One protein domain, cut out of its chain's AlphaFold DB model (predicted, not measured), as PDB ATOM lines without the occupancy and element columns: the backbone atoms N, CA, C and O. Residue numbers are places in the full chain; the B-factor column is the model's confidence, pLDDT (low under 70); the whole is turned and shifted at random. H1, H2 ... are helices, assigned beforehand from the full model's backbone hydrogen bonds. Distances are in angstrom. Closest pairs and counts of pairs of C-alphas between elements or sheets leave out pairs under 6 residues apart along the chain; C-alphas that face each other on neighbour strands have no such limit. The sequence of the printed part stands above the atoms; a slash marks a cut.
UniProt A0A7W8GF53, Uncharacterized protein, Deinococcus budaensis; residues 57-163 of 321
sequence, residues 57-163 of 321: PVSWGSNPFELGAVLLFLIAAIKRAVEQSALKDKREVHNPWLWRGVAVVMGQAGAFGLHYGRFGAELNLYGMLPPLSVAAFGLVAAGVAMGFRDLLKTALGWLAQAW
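This is residues 57 to 163 of the 321 residues of an uncharacterized protein of Deinococcus budaensis (UniProt A0A7W8GF53). Three long helices, H2, H3 and H4, pack on one another at steep angles and splay apart, the first part of H2 and the first half of H4 meeting H3 in a shared core. Two stretches stick out from it, residues 84 to 90, of which 84 to 88 belong to H2, and residues 150 to 163 of H4, while short H1 makes a corner with H2 and packs on H3. The printed part has 107 residues with four named helices, H1 to H4 in order, and no named strand; the class is all helix. It is only just loose, close to compact, with a radius of gyration of the C-alphas of 16.1 A and spans of 48 by 38 by 22 A.

H4, residues 130 to 163, touches H3, residues 96 to 116, opposite ways at a steep tilt of 46 degrees; their closest C-alphas, of Gln 108 and Gly 138, are 4.5 A apart. With residues 137 to 149 alone, H4 touches H2, residues 64 to 88, the same way at a steep tilt of 67 degrees, closest at the C-alphas of Gly 68 and Ala 141, 4.1 A. H2 touches H3 with residues 67 to 75 alone, opposite ways at 46 degrees, a steep tilt, closest at the C-alphas of Ile 75 and Ala 103, 7.0 A. H1, residues 57 to 62, touches H3, about perpendicular at 83 degrees, with the C-alphas of Gly 61 and Leu 114 closest at 5.7 A. H1 and H2 touch only at the corner, the C-alphas of Trp 60 and Leu 67 closest at 4.7 A. Every O i to N i+4 pair is within hydrogen-bond range in H1 and H3, against 20 of 21 in H2 and 28 of 30 in H4.

H4 is 48.5 A long and ends at C-alpha 163 (-31.105, -20.639, -67.386). H2 is 36.1 A, H3 30.5 A and H1 8.7 A long, with C-alpha 57 at (-36.622, -17.564, -29.503).

The C-alphas of Lys 90 and Gly 127 are the two farthest apart, 51.3 A. The H3 to H4 link is long, and the printed part has no cut. No printed residue is under 70 in pLDDT.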
ATOM      1  N   PRO A  57     -37.208 -16.346 -30.057       87.38
ATOM      2  CA  PRO A  57     -36.622 -17.564 -29.503       87.38
ATOM      3  C   PRO A  57     -37.672 -18.638 -29.186       87.38
ATOM      4  O   PRO A  57     -37.333 -19.821 -29.155       87.38
ATOM      5  N   VAL A  58     -38.941 -18.258 -28.980       92.25
ATOM      6  CA  VAL A  58     -40.037 -19.215 -28.763       92.25
ATOM      7  C   VAL A  58     -40.306 -19.998 -30.045       92.25
ATOM      8  O   VAL A  58     -40.461 -21.220 -30.003       92.25
ATOM      9  N   SER A  59     -40.300 -19.324 -31.198       90.31
ATOM     10  CA  SER A  59     -40.528 -19.971 -32.490       90.31
ATOM     11  C   SER A  59     -39.408 -20.976 -32.797       90.31
ATOM     12  O   SER A  59     -39.675 -22.133 -33.127       90.31
ATOM     13  N   TRP A  60     -38.158 -20.611 -32.497       92.62
ATOM     14  CA  TRP A  60     -37.003 -21.503 -32.654       92.62
ATOM     15  C   TRP A  60     -37.044 -22.724 -31.736       92.62
ATOM     16  O   TRP A  60     -36.599 -23.798 -32.132       92.62
ATOM     17  N   GLY A  61     -37.540 -22.563 -30.505       91.44
ATOM     18  CA  GLY A  61     -37.683 -23.662 -29.554       91.44
ATOM     19  C   GLY A  61     -38.839 -24.596 -29.900       91.44
ATOM     20  O   GLY A  61     -38.718 -25.799 -29.716       91.44
ATOM     21  N   SER A  62     -39.921 -24.074 -30.476       93.31
ATOM     22  CA  SER A  62     -41.072 -24.889 -30.880       93.31
ATOM     23  C   SER A  62     -40.844 -25.704 -32.156       93.31
ATOM     24  O   SER A  62     -41.487 -26.739 -32.343       93.31
ATOM     25  N   ASN A  63     -39.931 -25.268 -33.031       93.12
ATOM     26  CA  ASN A  63     -39.722 -25.885 -34.334       93.12
ATOM     27  C   ASN A  63     -38.225 -26.112 -34.646       93.12
ATOM     28  O   ASN A  63     -37.492 -25.150 -34.896       93.12
ATOM     29  N   PRO A  64     -37.752 -27.374 -34.741       92.12
ATOM     30  CA  PRO A  64     -36.341 -27.657 -35.016       92.12
ATOM     31  C   PRO A  64     -35.900 -27.188 -36.409       92.12
ATOM     32  O   PRO A  64     -34.710 -26.968 -36.633       92.12
ATOM     33  N   PHE A  65     -36.834 -26.999 -37.349       93.06
ATOM     34  CA  PHE A  65     -36.528 -26.459 -38.673       93.06
ATOM     35  C   PHE A  65     -36.163 -24.973 -38.620       93.06
ATOM     36  O   PHE A  65     -35.267 -24.542 -39.344       93.06
ATOM     37  N   GLU A  66     -36.807 -24.197 -37.745       91.88
ATOM     38  CA  GLU A  66     -36.500 -22.774 -37.572       91.88
ATOM     39  C   GLU A  66     -35.144 -22.582 -36.907       91.88
ATOM     40  O   GLU A  66     -34.309 -21.831 -37.415       91.88
ATOM     41  N   LEU A  67     -34.875 -23.345 -35.840       92.75
ATOM     42  CA  LEU A  67     -33.540 -23.392 -35.255       92.75
ATOM     43  C   LEU A  67     -32.502 -23.814 -36.307       92.75
ATOM     44  O   LEU A  67     -31.451 -23.189 -36.418       92.75
ATOM     45  N   GLY A  68     -32.806 -24.830 -37.119       92.44
ATOM     46  CA  GLY A  68     -31.946 -25.279 -38.216       92.44
ATOM     47  C   GLY A  68     -31.649 -24.188 -39.250       92.44
ATOM     48  O   GLY A  68     -30.505 -24.050 -39.683       92.44
ATOM     49  N   ALA A  69     -32.640 -23.371 -39.613       90.19
ATOM     50  CA  ALA A  69     -32.455 -22.242 -40.523       90.19
ATOM     51  C   ALA A  69     -31.551 -21.160 -39.911       90.19
ATOM     52  O   ALA A  69     -30.606 -20.706 -40.557       90.19
ATOM     53  N   VAL A  70     -31.782 -20.793 -38.647       91.38
ATOM     54  CA  VAL A  70     -30.933 -19.834 -37.918       91.38
ATOM     55  C   VAL A  70     -29.495 -20.345 -37.823       91.38
ATOM     56  O   VAL A  70     -28.551 -19.609 -38.122       91.38
ATOM     57  N   LEU A  71     -29.317 -21.624 -37.484       92.12
ATOM     58  CA  LEU A  71     -28.011 -22.280 -37.443       92.12
ATOM     59  C   LEU A  71     -27.318 -22.252 -38.802       92.12
ATOM     60  O   LEU A  71     -26.121 -21.988 -38.863       92.12
ATOM     61  N   LEU A  72     -28.048 -22.480 -39.895       91.88
ATOM     62  CA  LEU A  72     -27.487 -22.403 -41.240       91.88
ATOM     63  C   LEU A  72     -26.900 -21.021 -41.526       91.88
ATOM     64  O   LEU A  72     -25.756 -20.932 -41.977       91.88
ATOM     65  N   PHE A  73     -27.649 -19.951 -41.248       89.94
ATOM     66  CA  PHE A  73     -27.161 -18.584 -41.453       89.94
ATOM     67  C   PHE A  73     -25.960 -18.273 -40.561       89.94
ATOM     68  O   PHE A  73     -24.980 -17.690 -41.027       89.94
ATOM     69  N   LEU A  74     -25.994 -18.723 -39.306       91.69
ATOM     70  CA  LEU A  74     -24.895 -18.540 -38.365       91.69
ATOM     71  C   LEU A  74     -23.620 -19.255 -38.833       91.69
ATOM     72  O   LEU A  74     -22.548 -18.652 -38.880       91.69
ATOM     73  N   ILE A  75     -23.728 -20.517 -39.250       91.12
ATOM     74  CA  ILE A  75     -22.599 -21.309 -39.756       91.12
ATOM     75  C   ILE A  75     -22.066 -20.710 -41.058       91.12
ATOM     76  O   ILE A  75     -20.851 -20.645 -41.241       91.12
ATOM     77  N   ALA A  76     -22.938 -20.240 -41.952       89.00
ATOM     78  CA  ALA A  76     -22.529 -19.563 -43.178       89.00
ATOM     79  C   ALA A  76     -21.743 -18.272 -42.885       89.00
ATOM     80  O   ALA A  76     -20.716 -18.025 -43.520       89.00
ATOM     81  N   ALA A  77     -22.175 -17.488 -41.893       89.38
ATOM     82  CA  ALA A  77     -21.478 -16.280 -41.460       89.38
ATOM     83  C   ALA A  77     -20.104 -16.593 -40.844       89.38
ATOM     84  O   ALA A  77     -19.104 -15.995 -41.244       89.38
ATOM     85  N   ILE A  78     -20.030 -17.577 -39.937       90.00
ATOM     86  CA  ILE A  78     -18.766 -18.034 -39.334       90.00
ATOM     87  C   ILE A  78     -17.819 -18.532 -40.421       90.00
ATOM     88  O   ILE A  78     -16.650 -18.154 -40.454       90.00
ATOM     89  N   LYS A  79     -18.326 -19.347 -41.347       89.75
ATOM     90  CA  LYS A  79     -17.546 -19.864 -42.465       89.75
ATOM     91  C   LYS A  79     -16.956 -18.747 -43.312       89.75
ATOM     92  O   LYS A  79     -15.756 -18.765 -43.565       89.75
ATOM     93  N   ARG A  80     -17.763 -17.752 -43.683       89.50
ATOM     94  CA  ARG A  80     -17.288 -16.586 -44.436       89.50
ATOM     95  C   ARG A  80     -16.198 -15.824 -43.674       89.50
ATOM     96  O   ARG A  80     -15.210 -15.430 -44.284       89.50
ATOM     97  N   ALA A  81     -16.343 -15.643 -42.361       88.69
ATOM     98  CA  ALA A  81     -15.341 -14.968 -41.531       88.69
ATOM     99  C   ALA A  81     -14.020 -15.758 -41.434       88.69
ATOM    100  O   ALA A  81     -12.932 -15.179 -41.518       88.69
ATOM    101  N   VAL A  82     -14.104 -17.088 -41.305       89.56
ATOM    102  CA  VAL A  82     -12.935 -17.979 -41.294       89.56
ATOM    103  C   VAL A  82     -12.239 -17.977 -42.654       89.56
ATOM    104  O   VAL A  82     -11.022 -17.837 -42.699       89.56
ATOM    105  N   GLU A  83     -12.983 -18.058 -43.759       88.38
ATOM    106  CA  GLU A  83     -12.421 -17.999 -45.116       88.38
ATOM    107  C   GLU A  83     -11.739 -16.650 -45.387       88.38
ATOM    108  O   GLU A  83     -10.620 -16.620 -45.894       88.38
ATOM    109  N   GLN A  84     -12.342 -15.532 -44.969       88.75
ATOM    110  CA  GLN A  84     -11.718 -14.205 -45.070       88.75
ATOM    111  C   GLN A  84     -10.414 -14.092 -44.274       88.75
ATOM    112  O   GLN A  84      -9.490 -13.401 -44.703       88.75
ATOM    113  N   SER A  85     -10.330 -14.762 -43.125       85.88
ATOM    114  CA  SER A  85      -9.114 -14.787 -42.306       85.88
ATOM    115  C   SER A  85      -8.051 -15.696 -42.928       85.88
ATOM    116  O   SER A  85      -6.899 -15.299 -43.063       85.88
ATOM    117  N   ALA A  86      -8.450 -16.874 -43.406       87.88
ATOM    118  CA  ALA A  86      -7.557 -17.851 -44.016       87.88
ATOM    119  C   ALA A  86      -6.941 -17.366 -45.341       87.88
ATOM    120  O   ALA A  86      -5.789 -17.689 -45.636       87.88
ATOM    121  N   LEU A  87      -7.668 -16.541 -46.106       85.50
ATOM    122  CA  LEU A  87      -7.151 -15.884 -47.312       85.50
ATOM    123  C   LEU A  87      -5.952 -14.973 -47.016       85.50
ATOM    124  O   LEU A  87      -5.031 -14.908 -47.829       85.50
ATOM    125  N   LYS A  88      -5.928 -14.304 -45.855       88.25
ATOM    126  CA  LYS A  88      -4.781 -13.474 -45.445       88.25
ATOM    127  C   LYS A  88      -3.540 -14.327 -45.185       88.25
ATOM    128  O   LYS A  88      -2.441 -13.933 -45.562       88.25
ATOM    129  N   ASP A  89      -3.741 -15.520 -44.636       88.69
ATOM    130  CA  ASP A  89      -2.668 -16.438 -44.241       88.69
ATOM    131  C   ASP A  89      -2.307 -17.472 -45.325       88.69
ATOM    132  O   ASP A  89      -1.498 -18.367 -45.075       88.69
ATOM    133  N   LYS A  90      -2.904 -17.382 -46.526       87.56
ATOM    134  CA  LYS A  90      -2.760 -18.355 -47.631       87.56
ATOM    135  C   LYS A  90      -3.007 -19.814 -47.207       87.56
ATOM    136  O   LYS A  90      -2.394 -20.732 -47.751       87.56
ATOM    137  N   ARG A  91      -3.892 -20.049 -46.234       82.44
ATOM    138  CA  ARG A  91      -4.266 -21.403 -45.798       82.44
ATOM    139  C   ARG A  91      -5.574 -21.824 -46.450       82.44
ATOM    140  O   ARG A  91      -6.584 -21.141 -46.327       82.44
ATOM    141  N   GLU A  92      -5.583 -22.989 -47.083       80.69
ATOM    142  CA  GLU A  92      -6.823 -23.608 -47.544       80.69
ATOM    143  C   GLU A  92      -7.497 -24.352 -46.388       80.69
ATOM    144  O   GLU A  92      -6.996 -25.358 -45.888       80.69
ATOM    145  N   VAL A  93      -8.657 -23.860 -45.948       74.62
ATOM    146  CA  VAL A  93      -9.458 -24.489 -44.885       74.62
ATOM    147  C   VAL A  93     -10.719 -25.097 -45.501       74.62
ATOM    148  O   VAL A  93     -11.838 -24.645 -45.267       74.62
ATOM    149  N   HIS A  94     -10.550 -26.137 -46.322       82.12
ATOM    150  CA  HIS A  94     -11.669 -26.859 -46.941       82.12
ATOM    151  C   HIS A  94     -11.873 -28.249 -46.330       82.12
ATOM    152  O   HIS A  94     -11.820 -29.265 -47.017       82.12
ATOM    153  N   ASN A  95     -12.121 -28.321 -45.020       89.25
ATOM    154  CA  ASN A  95     -12.515 -29.580 -44.388       89.25
ATOM    155  C   ASN A  95     -14.051 -29.644 -44.223       89.25
ATOM    156  O   ASN A  95     -14.602 -28.917 -43.392       89.25
ATOM    157  N   PRO A  96     -14.775 -30.498 -44.973       86.81
ATOM    158  CA  PRO A  96     -16.229 -30.609 -44.852       86.81
ATOM    159  C   PRO A  96     -16.669 -31.189 -43.501       86.81
ATOM    160  O   PRO A  96     -17.727 -30.814 -42.995       86.81
ATOM    161  N   TRP A  97     -15.860 -32.060 -42.891       90.50
ATOM    162  CA  TRP A  97     -16.158 -32.663 -41.591       90.50
ATOM    163  C   TRP A  97     -16.078 -31.655 -40.451       90.50
ATOM    164  O   TRP A  97     -16.874 -31.743 -39.520       90.50
ATOM    165  N   LEU A  98     -15.195 -30.658 -40.563       91.25
ATOM    166  CA  LEU A  98     -15.117 -29.554 -39.607       91.25
ATOM    167  C   LEU A  98     -16.463 -28.824 -39.519       91.25
ATOM    168  O   LEU A  98     -17.023 -28.683 -38.437       91.25
ATOM    169  N   TRP A  99     -17.028 -28.430 -40.662       91.06
ATOM    170  CA  TRP A  99     -18.302 -27.703 -40.707       91.06
ATOM    171  C   TRP A  99     -19.493 -28.549 -40.246       91.06
ATOM    172  O   TRP A  99     -20.410 -28.020 -39.622       91.06
ATOM    173  N   ARG A 100     -19.463 -29.866 -40.493       90.44
ATOM    174  CA  ARG A 100     -20.450 -30.802 -39.931       90.44
ATOM    175  C   ARG A 100     -20.336 -30.876 -38.406       90.44
ATOM    176  O   ARG A 100     -21.346 -30.788 -37.719       90.44
ATOM    177  N   GLY A 101     -19.117 -30.967 -37.872       91.31
ATOM    178  CA  GLY A 101     -18.872 -30.937 -36.429       91.31
ATOM    179  C   GLY A 101     -19.396 -29.655 -35.781       91.31
ATOM    180  O   GLY A 101     -20.135 -29.722 -34.803       91.31
ATOM    181  N   VAL A 102     -19.102 -28.496 -36.380       91.69
ATOM    182  CA  VAL A 102     -19.608 -27.191 -35.916       91.69
ATOM    183  C   VAL A 102     -21.136 -27.160 -35.903       91.69
ATOM    184  O   VAL A 102     -21.721 -26.716 -34.919       91.69
ATOM    185  N   ALA A 103     -21.793 -27.668 -36.950       92.94
ATOM    186  CA  ALA A 103     -23.251 -27.702 -37.016       92.94
ATOM    187  C   ALA A 103     -23.876 -28.565 -35.909       92.94
ATOM    188  O   ALA A 103     -24.856 -28.148 -35.301       92.94
ATOM    189  N   VAL A 104     -23.296 -29.733 -35.606       94.12
ATOM    190  CA  VAL A 104     -23.773 -30.594 -34.509       94.12
ATOM    191  C   VAL A 104     -23.568 -29.919 -33.156       94.12
ATOM    192  O   VAL A 104     -24.495 -29.883 -32.349       94.12
ATOM    193  N   VAL A 105     -22.382 -29.354 -32.908       95.12
ATOM    194  CA  VAL A 105     -22.073 -28.684 -31.635       95.12
ATOM    195  C   VAL A 105     -22.990 -27.480 -31.421       95.12
ATOM    196  O   VAL A 105     -23.562 -27.342 -30.342       95.12
ATOM    197  N   MET A 106     -23.190 -26.643 -32.444       94.88
ATOM    198  CA  MET A 106     -24.099 -25.498 -32.347       94.88
ATOM    199  C   MET A 106     -25.567 -25.913 -32.261       94.88
ATOM    200  O   MET A 106     -26.314 -25.294 -31.511       94.88
ATOM    201  N   GLY A 107     -25.976 -26.973 -32.964       94.56
ATOM    202  CA  GLY A 107     -27.324 -27.531 -32.858       94.56
ATOM    203  C   GLY A 107     -27.651 -27.981 -31.442       94.56
ATOM    204  O   GLY A 107     -28.690 -27.605 -30.904       94.56
ATOM    205  N   GLN A 108     -26.727 -28.700 -30.801       95.94
ATOM    206  CA  GLN A 108     -26.909 -29.116 -29.414       95.94
ATOM    207  C   GLN A 108     -26.851 -27.944 -28.443       95.94
ATOM    208  O   GLN A 108     -27.738 -27.812 -27.606       95.94
ATOM    209  N   ALA A 109     -25.860 -27.057 -28.570       94.38
ATOM    210  CA  ALA A 109     -25.767 -25.882 -27.708       94.38
ATOM    211  C   ALA A 109     -27.022 -24.995 -27.810       94.38
ATOM    212  O   ALA A 109     -27.531 -24.537 -26.788       94.38
ATOM    213  N   GLY A 110     -27.555 -24.807 -29.023       93.44
ATOM    214  CA  GLY A 110     -28.796 -24.077 -29.274       93.44
ATOM    215  C   GLY A 110     -30.014 -24.754 -28.647       93.44
ATOM    216  O   GLY A 110     -30.775 -24.093 -27.944       93.44
ATOM    217  N   ALA A 111     -30.169 -26.069 -28.826       94.62
ATOM    218  CA  ALA A 111     -31.271 -26.828 -28.233       94.62
ATOM    219  C   ALA A 111     -31.232 -26.804 -26.695       94.62
ATOM    220  O   ALA A 111     -32.239 -26.498 -26.060       94.62
ATOM    221  N   PHE A 112     -30.062 -27.034 -26.088       93.94
ATOM    222  CA  PHE A 112     -29.895 -26.931 -24.636       93.94
ATOM    223  C   PHE A 112     -30.173 -25.513 -24.130       93.94
ATOM    224  O   PHE A 112     -30.890 -25.353 -23.145       93.94
ATOM    225  N   GLY A 113     -29.656 -24.483 -24.806       92.69
ATOM    226  CA  GLY A 113     -29.910 -23.087 -24.445       92.69
ATOM    227  C   GLY A 113     -31.399 -22.737 -24.476       92.69
ATOM    228  O   GLY A 113     -31.911 -22.125 -23.539       92.69
ATOM    229  N   LEU A 114     -32.115 -23.190 -25.508       93.75
ATOM    230  CA  LEU A 114     -33.556 -22.984 -25.632       93.75
ATOM    231  C   LEU A 114     -34.354 -23.760 -24.575       93.75
ATOM    232  O   LEU A 114     -35.316 -23.223 -24.025       93.75
ATOM    233  N   HIS A 115     -33.945 -24.986 -24.241       93.50
ATOM    234  CA  HIS A 115     -34.578 -25.782 -23.188       93.50
ATOM    235  C   HIS A 115     -34.403 -25.139 -21.802       93.50
ATOM    236  O   HIS A 115     -35.391 -24.899 -21.108       93.50
ATOM    237  N   TYR A 116     -33.177 -24.758 -21.423       93.88
ATOM    238  CA  TYR A 116     -32.928 -24.060 -20.152       93.88
ATOM    239  C   TYR A 116     -33.600 -22.682 -20.093       93.88
ATOM    240  O   TYR A 116     -34.044 -22.258 -19.027       93.88
ATOM    241  N   GLY A 117     -33.735 -22.009 -21.240       93.69
ATOM    242  CA  GLY A 117     -34.500 -20.772 -21.385       93.69
ATOM    243  C   GLY A 117     -36.023 -20.949 -21.347       93.69
ATOM    244  O   GLY A 117     -36.738 -19.952 -21.401       93.69
ATOM    245  N   ARG A 118     -36.531 -22.186 -21.233       93.62
ATOM    246  CA  ARG A 118     -37.964 -22.538 -21.269       93.62
ATOM    247  C   ARG A 118     -38.679 -22.106 -22.555       93.62
ATOM    248  O   ARG A 118     -39.875 -21.830 -22.540       93.62
ATOM    249  N   PHE A 119     -37.962 -22.101 -23.677       91.75
ATOM    250  CA  PHE A 119     -38.501 -21.768 -25.000       91.75
ATOM    251  C   PHE A 119     -39.085 -22.978 -25.753       91.75
ATOM    252  O   PHE A 119     -39.542 -22.830 -26.879       91.75
ATOM    253  N   GLY A 120     -39.100 -24.170 -25.141       87.94
ATOM    254  CA  GLY A 120     -39.832 -25.331 -25.665       87.94
ATOM    255  C   GLY A 120     -39.047 -26.276 -26.578       87.94
ATOM    256  O   GLY A 120     -39.678 -27.055 -27.281       87.94
ATOM    257  N   ALA A 121     -37.707 -26.250 -26.551       87.94
ATOM    258  CA  ALA A 121     -36.839 -27.129 -27.353       87.94
ATOM    259  C   ALA A 121     -36.835 -28.595 -26.876       87.94
ATOM    260  O   ALA A 121     -35.800 -29.151 -26.512       87.94
ATOM    261  N   GLU A 122     -38.004 -29.227 -26.869       88.62
ATOM    262  CA  GLU A 122     -38.197 -30.629 -26.521       88.62
ATOM    263  C   GLU A 122     -38.944 -31.338 -27.646       88.62
ATOM    264  O   GLU A 122     -40.091 -31.028 -27.968       88.62
ATOM    265  N   LEU A 123     -38.302 -32.345 -28.236       83.81
ATOM    266  CA  LEU A 123     -38.968 -33.249 -29.162       83.81
ATOM    267  C   LEU A 123     -39.727 -34.298 -28.336       83.81
ATOM    268  O   LEU A 123     -39.142 -35.291 -27.902       83.81
ATOM    269  N   ASN A 124     -41.014 -34.070 -28.067       82.12
ATOM    270  CA  ASN A 124     -41.821 -34.964 -27.230       82.12
ATOM    271  C   ASN A 124     -42.188 -36.263 -27.983       82.12
ATOM    272  O   ASN A 124     -43.335 -36.496 -28.362       82.12
ATOM    273  N   LEU A 125     -41.183 -37.097 -28.269       80.88
ATOM    274  CA  LEU A 125     -41.359 -38.411 -28.875       80.88
ATOM    275  C   LEU A 125     -41.639 -39.429 -27.771       80.88
ATOM    276  O   LEU A 125     -40.724 -39.856 -27.075       80.88
ATOM    277  N   TYR A 126     -42.899 -39.846 -27.641       77.75
ATOM    278  CA  TYR A 126     -43.292 -41.081 -26.948       77.75
ATOM    279  C   TYR A 126     -42.674 -41.290 -25.550       77.75
ATOM    280  O   TYR A 126     -42.202 -42.377 -25.228       77.75
ATOM    281  N   GLY A 127     -42.668 -40.255 -24.704       82.88
ATOM    282  CA  GLY A 127     -42.178 -40.380 -23.326       82.88
ATOM    283  C   GLY A 127     -40.660 -40.543 -23.205       82.88
ATOM    284  O   GLY A 127     -40.180 -41.058 -22.194       82.88
ATOM    285  N   MET A 128     -39.892 -40.118 -24.216       86.06
ATOM    286  CA  MET A 128     -38.438 -40.022 -24.099       86.06
ATOM    287  C   MET A 128     -38.042 -39.152 -22.903       86.06
ATOM    288  O   MET A 128     -38.667 -38.130 -22.619       86.06
ATOM    289  N   LEU A 129     -36.962 -39.542 -22.223       90.00
ATOM    290  CA  LEU A 129     -36.388 -38.750 -21.139       90.00
ATOM    291  C   LEU A 129     -36.034 -37.336 -21.649       90.00
ATOM    292  O   LEU A 129     -35.434 -37.230 -22.724       90.00
ATOM    293  N   PRO A 130     -36.305 -36.270 -20.871       87.00
ATOM    294  CA  PRO A 130     -36.031 -34.885 -21.263       87.00
ATOM    295  C   PRO A 130     -34.633 -34.616 -21.864       87.00
ATOM    296  O   PRO A 130     -34.543 -33.948 -22.888       87.00
ATOM    297  N   PRO A 131     -33.512 -35.153 -21.336       88.81
ATOM    298  CA  PRO A 131     -32.205 -34.906 -21.953       88.81
ATOM    299  C   PRO A 131     -32.066 -35.506 -23.362       88.81
ATOM    300  O   PRO A 131     -31.350 -34.957 -24.198       88.81
ATOM    301  N   LEU A 132     -32.747 -36.619 -23.643       90.38
ATOM    302  CA  LEU A 132     -32.729 -37.266 -24.956       90.38
ATOM    303  C   LEU A 132     -33.616 -36.527 -25.962       90.38
ATOM    304  O   LEU A 132     -33.221 -36.410 -27.120       90.38
ATOM    305  N   SER A 133     -34.764 -35.990 -25.535       92.88
ATOM    306  CA  SER A 133     -35.641 -35.208 -26.415       92.88
ATOM    307  C   SER A 133     -34.983 -33.902 -26.869       92.88
ATOM    308  O   SER A 133     -35.047 -33.567 -28.053       92.88
ATOM    309  N   VAL A 134     -34.286 -33.205 -25.966       93.69
ATOM    310  CA  VAL A 134     -33.508 -31.994 -26.286       93.69
ATOM    311  C   VAL A 134     -32.350 -32.333 -27.227       93.69
ATOM    312  O   VAL A 134     -32.140 -31.657 -28.235       93.69
ATOM    313  N   ALA A 135     -31.630 -33.426 -26.952       92.94
ATOM    314  CA  ALA A 135     -30.533 -33.867 -27.807       92.94
ATOM    315  C   ALA A 135     -31.010 -34.261 -29.217       92.94
ATOM    316  O   ALA A 135     -30.330 -33.974 -30.205       92.94
ATOM    317  N   ALA A 136     -32.174 -34.907 -29.330       92.38
ATOM    318  CA  ALA A 136     -32.788 -35.238 -30.611       92.38
ATOM    319  C   ALA A 136     -33.216 -33.973 -31.368       92.38
ATOM    320  O   ALA A 136     -32.948 -33.865 -32.563       92.38
ATOM    321  N   PHE A 137     -33.804 -32.993 -30.674       94.31
ATOM    322  CA  PHE A 137     -34.156 -31.692 -31.248       94.31
ATOM    323  C   PHE A 137     -32.935 -31.006 -31.877       94.31
ATOM    324  O   PHE A 137     -32.974 -30.613 -33.045       94.31
ATOM    325  N   GLY A 138     -31.824 -30.930 -31.137       94.50
ATOM    326  CA  GLY A 138     -30.580 -30.331 -31.624       94.50
ATOM    327  C   GLY A 138     -29.967 -31.080 -32.808       94.50
ATOM    328  O   GLY A 138     -29.480 -30.449 -33.748       94.50
ATOM    329  N   LEU A 139     -30.037 -32.416 -32.820       94.31
ATOM    330  CA  LEU A 139     -29.585 -33.226 -33.960       94.31
ATOM    331  C   LEU A 139     -30.444 -33.015 -35.207       94.31
ATOM    332  O   LEU A 139     -29.892 -32.900 -36.300       94.31
ATOM    333  N   VAL A 140     -31.770 -32.936 -35.061       93.00
ATOM    334  CA  VAL A 140     -32.672 -32.645 -36.183       93.00
ATOM    335  C   VAL A 140     -32.377 -31.255 -36.740       93.00
ATOM    336  O   VAL A 140     -32.178 -31.124 -37.945       93.00
ATOM    337  N   ALA A 141     -32.246 -30.239 -35.884       94.81
ATOM    338  CA  ALA A 141     -31.897 -28.884 -36.306       94.81
ATOM    339  C   ALA A 141     -30.538 -28.829 -37.032       94.81
ATOM    340  O   ALA A 141     -30.421 -28.212 -38.092       94.81
ATOM    341  N   ALA A 142     -29.522 -29.534 -36.522       93.12
ATOM    342  CA  ALA A 142     -28.228 -29.662 -37.194       93.12
ATOM    343  C   ALA A 142     -28.353 -30.373 -38.553       93.12
ATOM    344  O   ALA A 142     -27.736 -29.952 -39.533       93.12
ATOM    345  N   GLY A 143     -29.178 -31.420 -38.632       92.19
ATOM    346  CA  GLY A 143     -29.494 -32.126 -39.871       92.19
ATOM    347  C   GLY A 143     -30.157 -31.217 -40.903       92.19
ATOM    348  O   GLY A 143     -29.750 -31.224 -42.061       92.19
ATOM    349  N   VAL A 144     -31.104 -30.376 -40.484       92.06
ATOM    350  CA  VAL A 144     -31.740 -29.360 -41.340       92.06
ATOM    351  C   VAL A 144     -30.704 -28.356 -41.840       92.06
ATOM    352  O   VAL A 144     -30.632 -28.107 -43.043       92.06
ATOM    353  N   ALA A 145     -29.845 -27.841 -40.958       91.38
ATOM    354  CA  ALA A 145     -28.793 -26.898 -41.335       91.38
ATOM    355  C   ALA A 145     -27.804 -27.493 -42.362       91.38
ATOM    356  O   ALA A 145     -27.343 -26.800 -43.269       91.38
ATOM    357  N   MET A 146     -27.489 -28.788 -42.253       89.75
ATOM    358  CA  MET A 146     -26.637 -29.484 -43.223       89.75
ATOM    359  C   MET A 146     -27.374 -29.810 -44.526       89.75
ATOM    360  O   MET A 146     -26.860 -29.529 -45.607       89.75
ATOM    361  N   GLY A 147     -28.569 -30.394 -44.435       84.44
ATOM    362  CA  GLY A 147     -29.342 -30.876 -45.579       84.44
ATOM    363  C   GLY A 147     -29.848 -29.742 -46.465       84.44
ATOM    364  O   GLY A 147     -29.825 -29.861 -47.689       84.44
ATOM    365  N   PHE A 148     -30.210 -28.601 -45.871       81.31
ATOM    366  CA  PHE A 148     -30.636 -27.428 -46.630       81.31
ATOM    367  C   PHE A 148     -29.520 -26.903 -47.536       81.31
ATOM    368  O   PHE A 148     -29.799 -26.438 -48.633       81.31
ATOM    369  N   ARG A 149     -28.247 -27.034 -47.146       79.25
ATOM    370  CA  ARG A 149     -27.119 -26.642 -48.002       79.25
ATOM    371  C   ARG A 149     -27.039 -27.488 -49.275       79.25
ATOM    372  O   ARG A 149     -26.798 -26.937 -50.349       79.25
ATOM    373  N   ASP A 150     -27.206 -28.801 -49.161       80.44
ATOM    374  CA  ASP A 150     -27.123 -29.707 -50.312       80.44
ATOM    375  C   ASP A 150     -28.373 -29.604 -51.198       80.44
ATOM    376  O   ASP A 150     -28.261 -29.587 -52.428       80.44
ATOM    377  N   LEU A 151     -29.546 -29.400 -50.591       70.44
ATOM    378  CA  LEU A 151     -30.772 -29.051 -51.310       70.44
ATOM    379  C   LEU A 151     -30.633 -27.719 -52.046       70.44
ATOM    380  O   LEU A 151     -30.977 -27.640 -53.221       70.44
ATOM    381  N   LEU A 152     -30.069 -26.695 -51.404       78.00
ATOM    382  CA  LEU A 152     -29.866 -25.380 -52.006       78.00
ATOM    383  C   LEU A 152     -28.900 -25.455 -53.190       78.00
ATOM    384  O   LEU A 152     -29.173 -24.868 -54.230       78.00
ATOM    385  N   LYS A 153     -27.807 -26.218 -53.075       76.25
ATOM    386  CA  LYS A 153     -26.894 -26.466 -54.203       76.25
ATOM    387  C   LYS A 153     -27.587 -27.178 -55.357       76.25
ATOM    388  O   LYS A 153     -27.393 -26.791 -56.503       76.25
ATOM    389  N   THR A 154     -28.385 -28.198 -55.057       74.75
ATOM    390  CA  THR A 154     -29.143 -28.937 -56.073       74.75
ATOM    391  C   THR A 154     -30.140 -28.016 -56.774       74.75
ATOM    392  O   THR A 154     -30.162 -27.956 -57.998       74.75
ATOM    393  N   ALA A 155     -30.892 -27.223 -56.007       73.12
ATOM    394  CA  ALA A 155     -31.858 -26.262 -56.528       73.12
ATOM    395  C   ALA A 155     -31.195 -25.152 -57.361       73.12
ATOM    396  O   ALA A 155     -31.675 -24.831 -58.443       73.12
ATOM    397  N   LEU A 156     -30.062 -24.607 -56.902       80.44
ATOM    398  CA  LEU A 156     -29.260 -23.640 -57.660       80.44
ATOM    399  C   LEU A 156     -28.697 -24.256 -58.943       80.44
ATOM    400  O   LEU A 156     -28.666 -23.585 -59.967       80.44
ATOM    401  N   GLY A 157     -28.287 -25.526 -58.910       82.19
ATOM    402  CA  GLY A 157     -27.846 -26.259 -60.096       82.19
ATOM    403  C   GLY A 157     -28.970 -26.422 -61.117       82.19
ATOM    404  O   GLY A 157     -28.772 -26.153 -62.299       82.19
ATOM    405  N   TRP A 158     -30.172 -26.778 -60.660       82.50
ATOM    406  CA  TRP A 158     -31.356 -26.873 -61.518       82.50
ATOM    407  C   TRP A 158     -31.738 -25.513 -62.098       82.50
ATOM    408  O   TRP A 158     -32.063 -25.420 -63.280       82.50
ATOM    409  N   LEU A 159     -31.651 -24.452 -61.292       79.44
ATOM    410  CA  LEU A 159     -31.902 -23.089 -61.742       79.44
ATOM    411  C   LEU A 159     -30.871 -22.664 -62.795       79.44
ATOM    412  O   LEU A 159     -31.253 -22.231 -63.874       79.44
ATOM    413  N   ALA A 160     -29.578 -22.868 -62.542       83.75
ATOM    414  CA  ALA A 160     -28.517 -22.559 -63.497       83.75
ATOM    415  C   ALA A 160     -28.691 -23.329 -64.817       83.75
ATOM    416  O   ALA A 160     -28.529 -22.755 -65.892       83.75
ATOM    417  N   GLN A 161     -29.085 -24.604 -64.753       82.12
ATOM    418  CA  GLN A 161     -29.345 -25.412 -65.942       82.12
ATOM    419  C   GLN A 161     -30.573 -24.922 -66.716       82.12
ATOM    420  O   GLN A 161     -30.495 -24.774 -67.933       82.12
ATOM    421  N   ALA A 162     -31.663 -24.581 -66.024       75.75
ATOM    422  CA  ALA A 162     -32.848 -23.989 -66.645       75.75
ATOM    423  C   ALA A 162     -32.536 -22.653 -67.344       75.75
ATOM    424  O   ALA A 162     -33.157 -22.304 -68.350       75.75
ATOM    425  N   TRP A 163     -31.556 -21.910 -66.827       76.44
ATOM    426  CA  TRP A 163     -31.105 -20.639 -67.386       76.44
ATOM    427  C   TRP A 163     -30.177 -20.830 -68.588       76.44
ATOM    428  O   TRP A 163     -30.318 -20.114 -69.577       76.44
TER     429      TRP A 163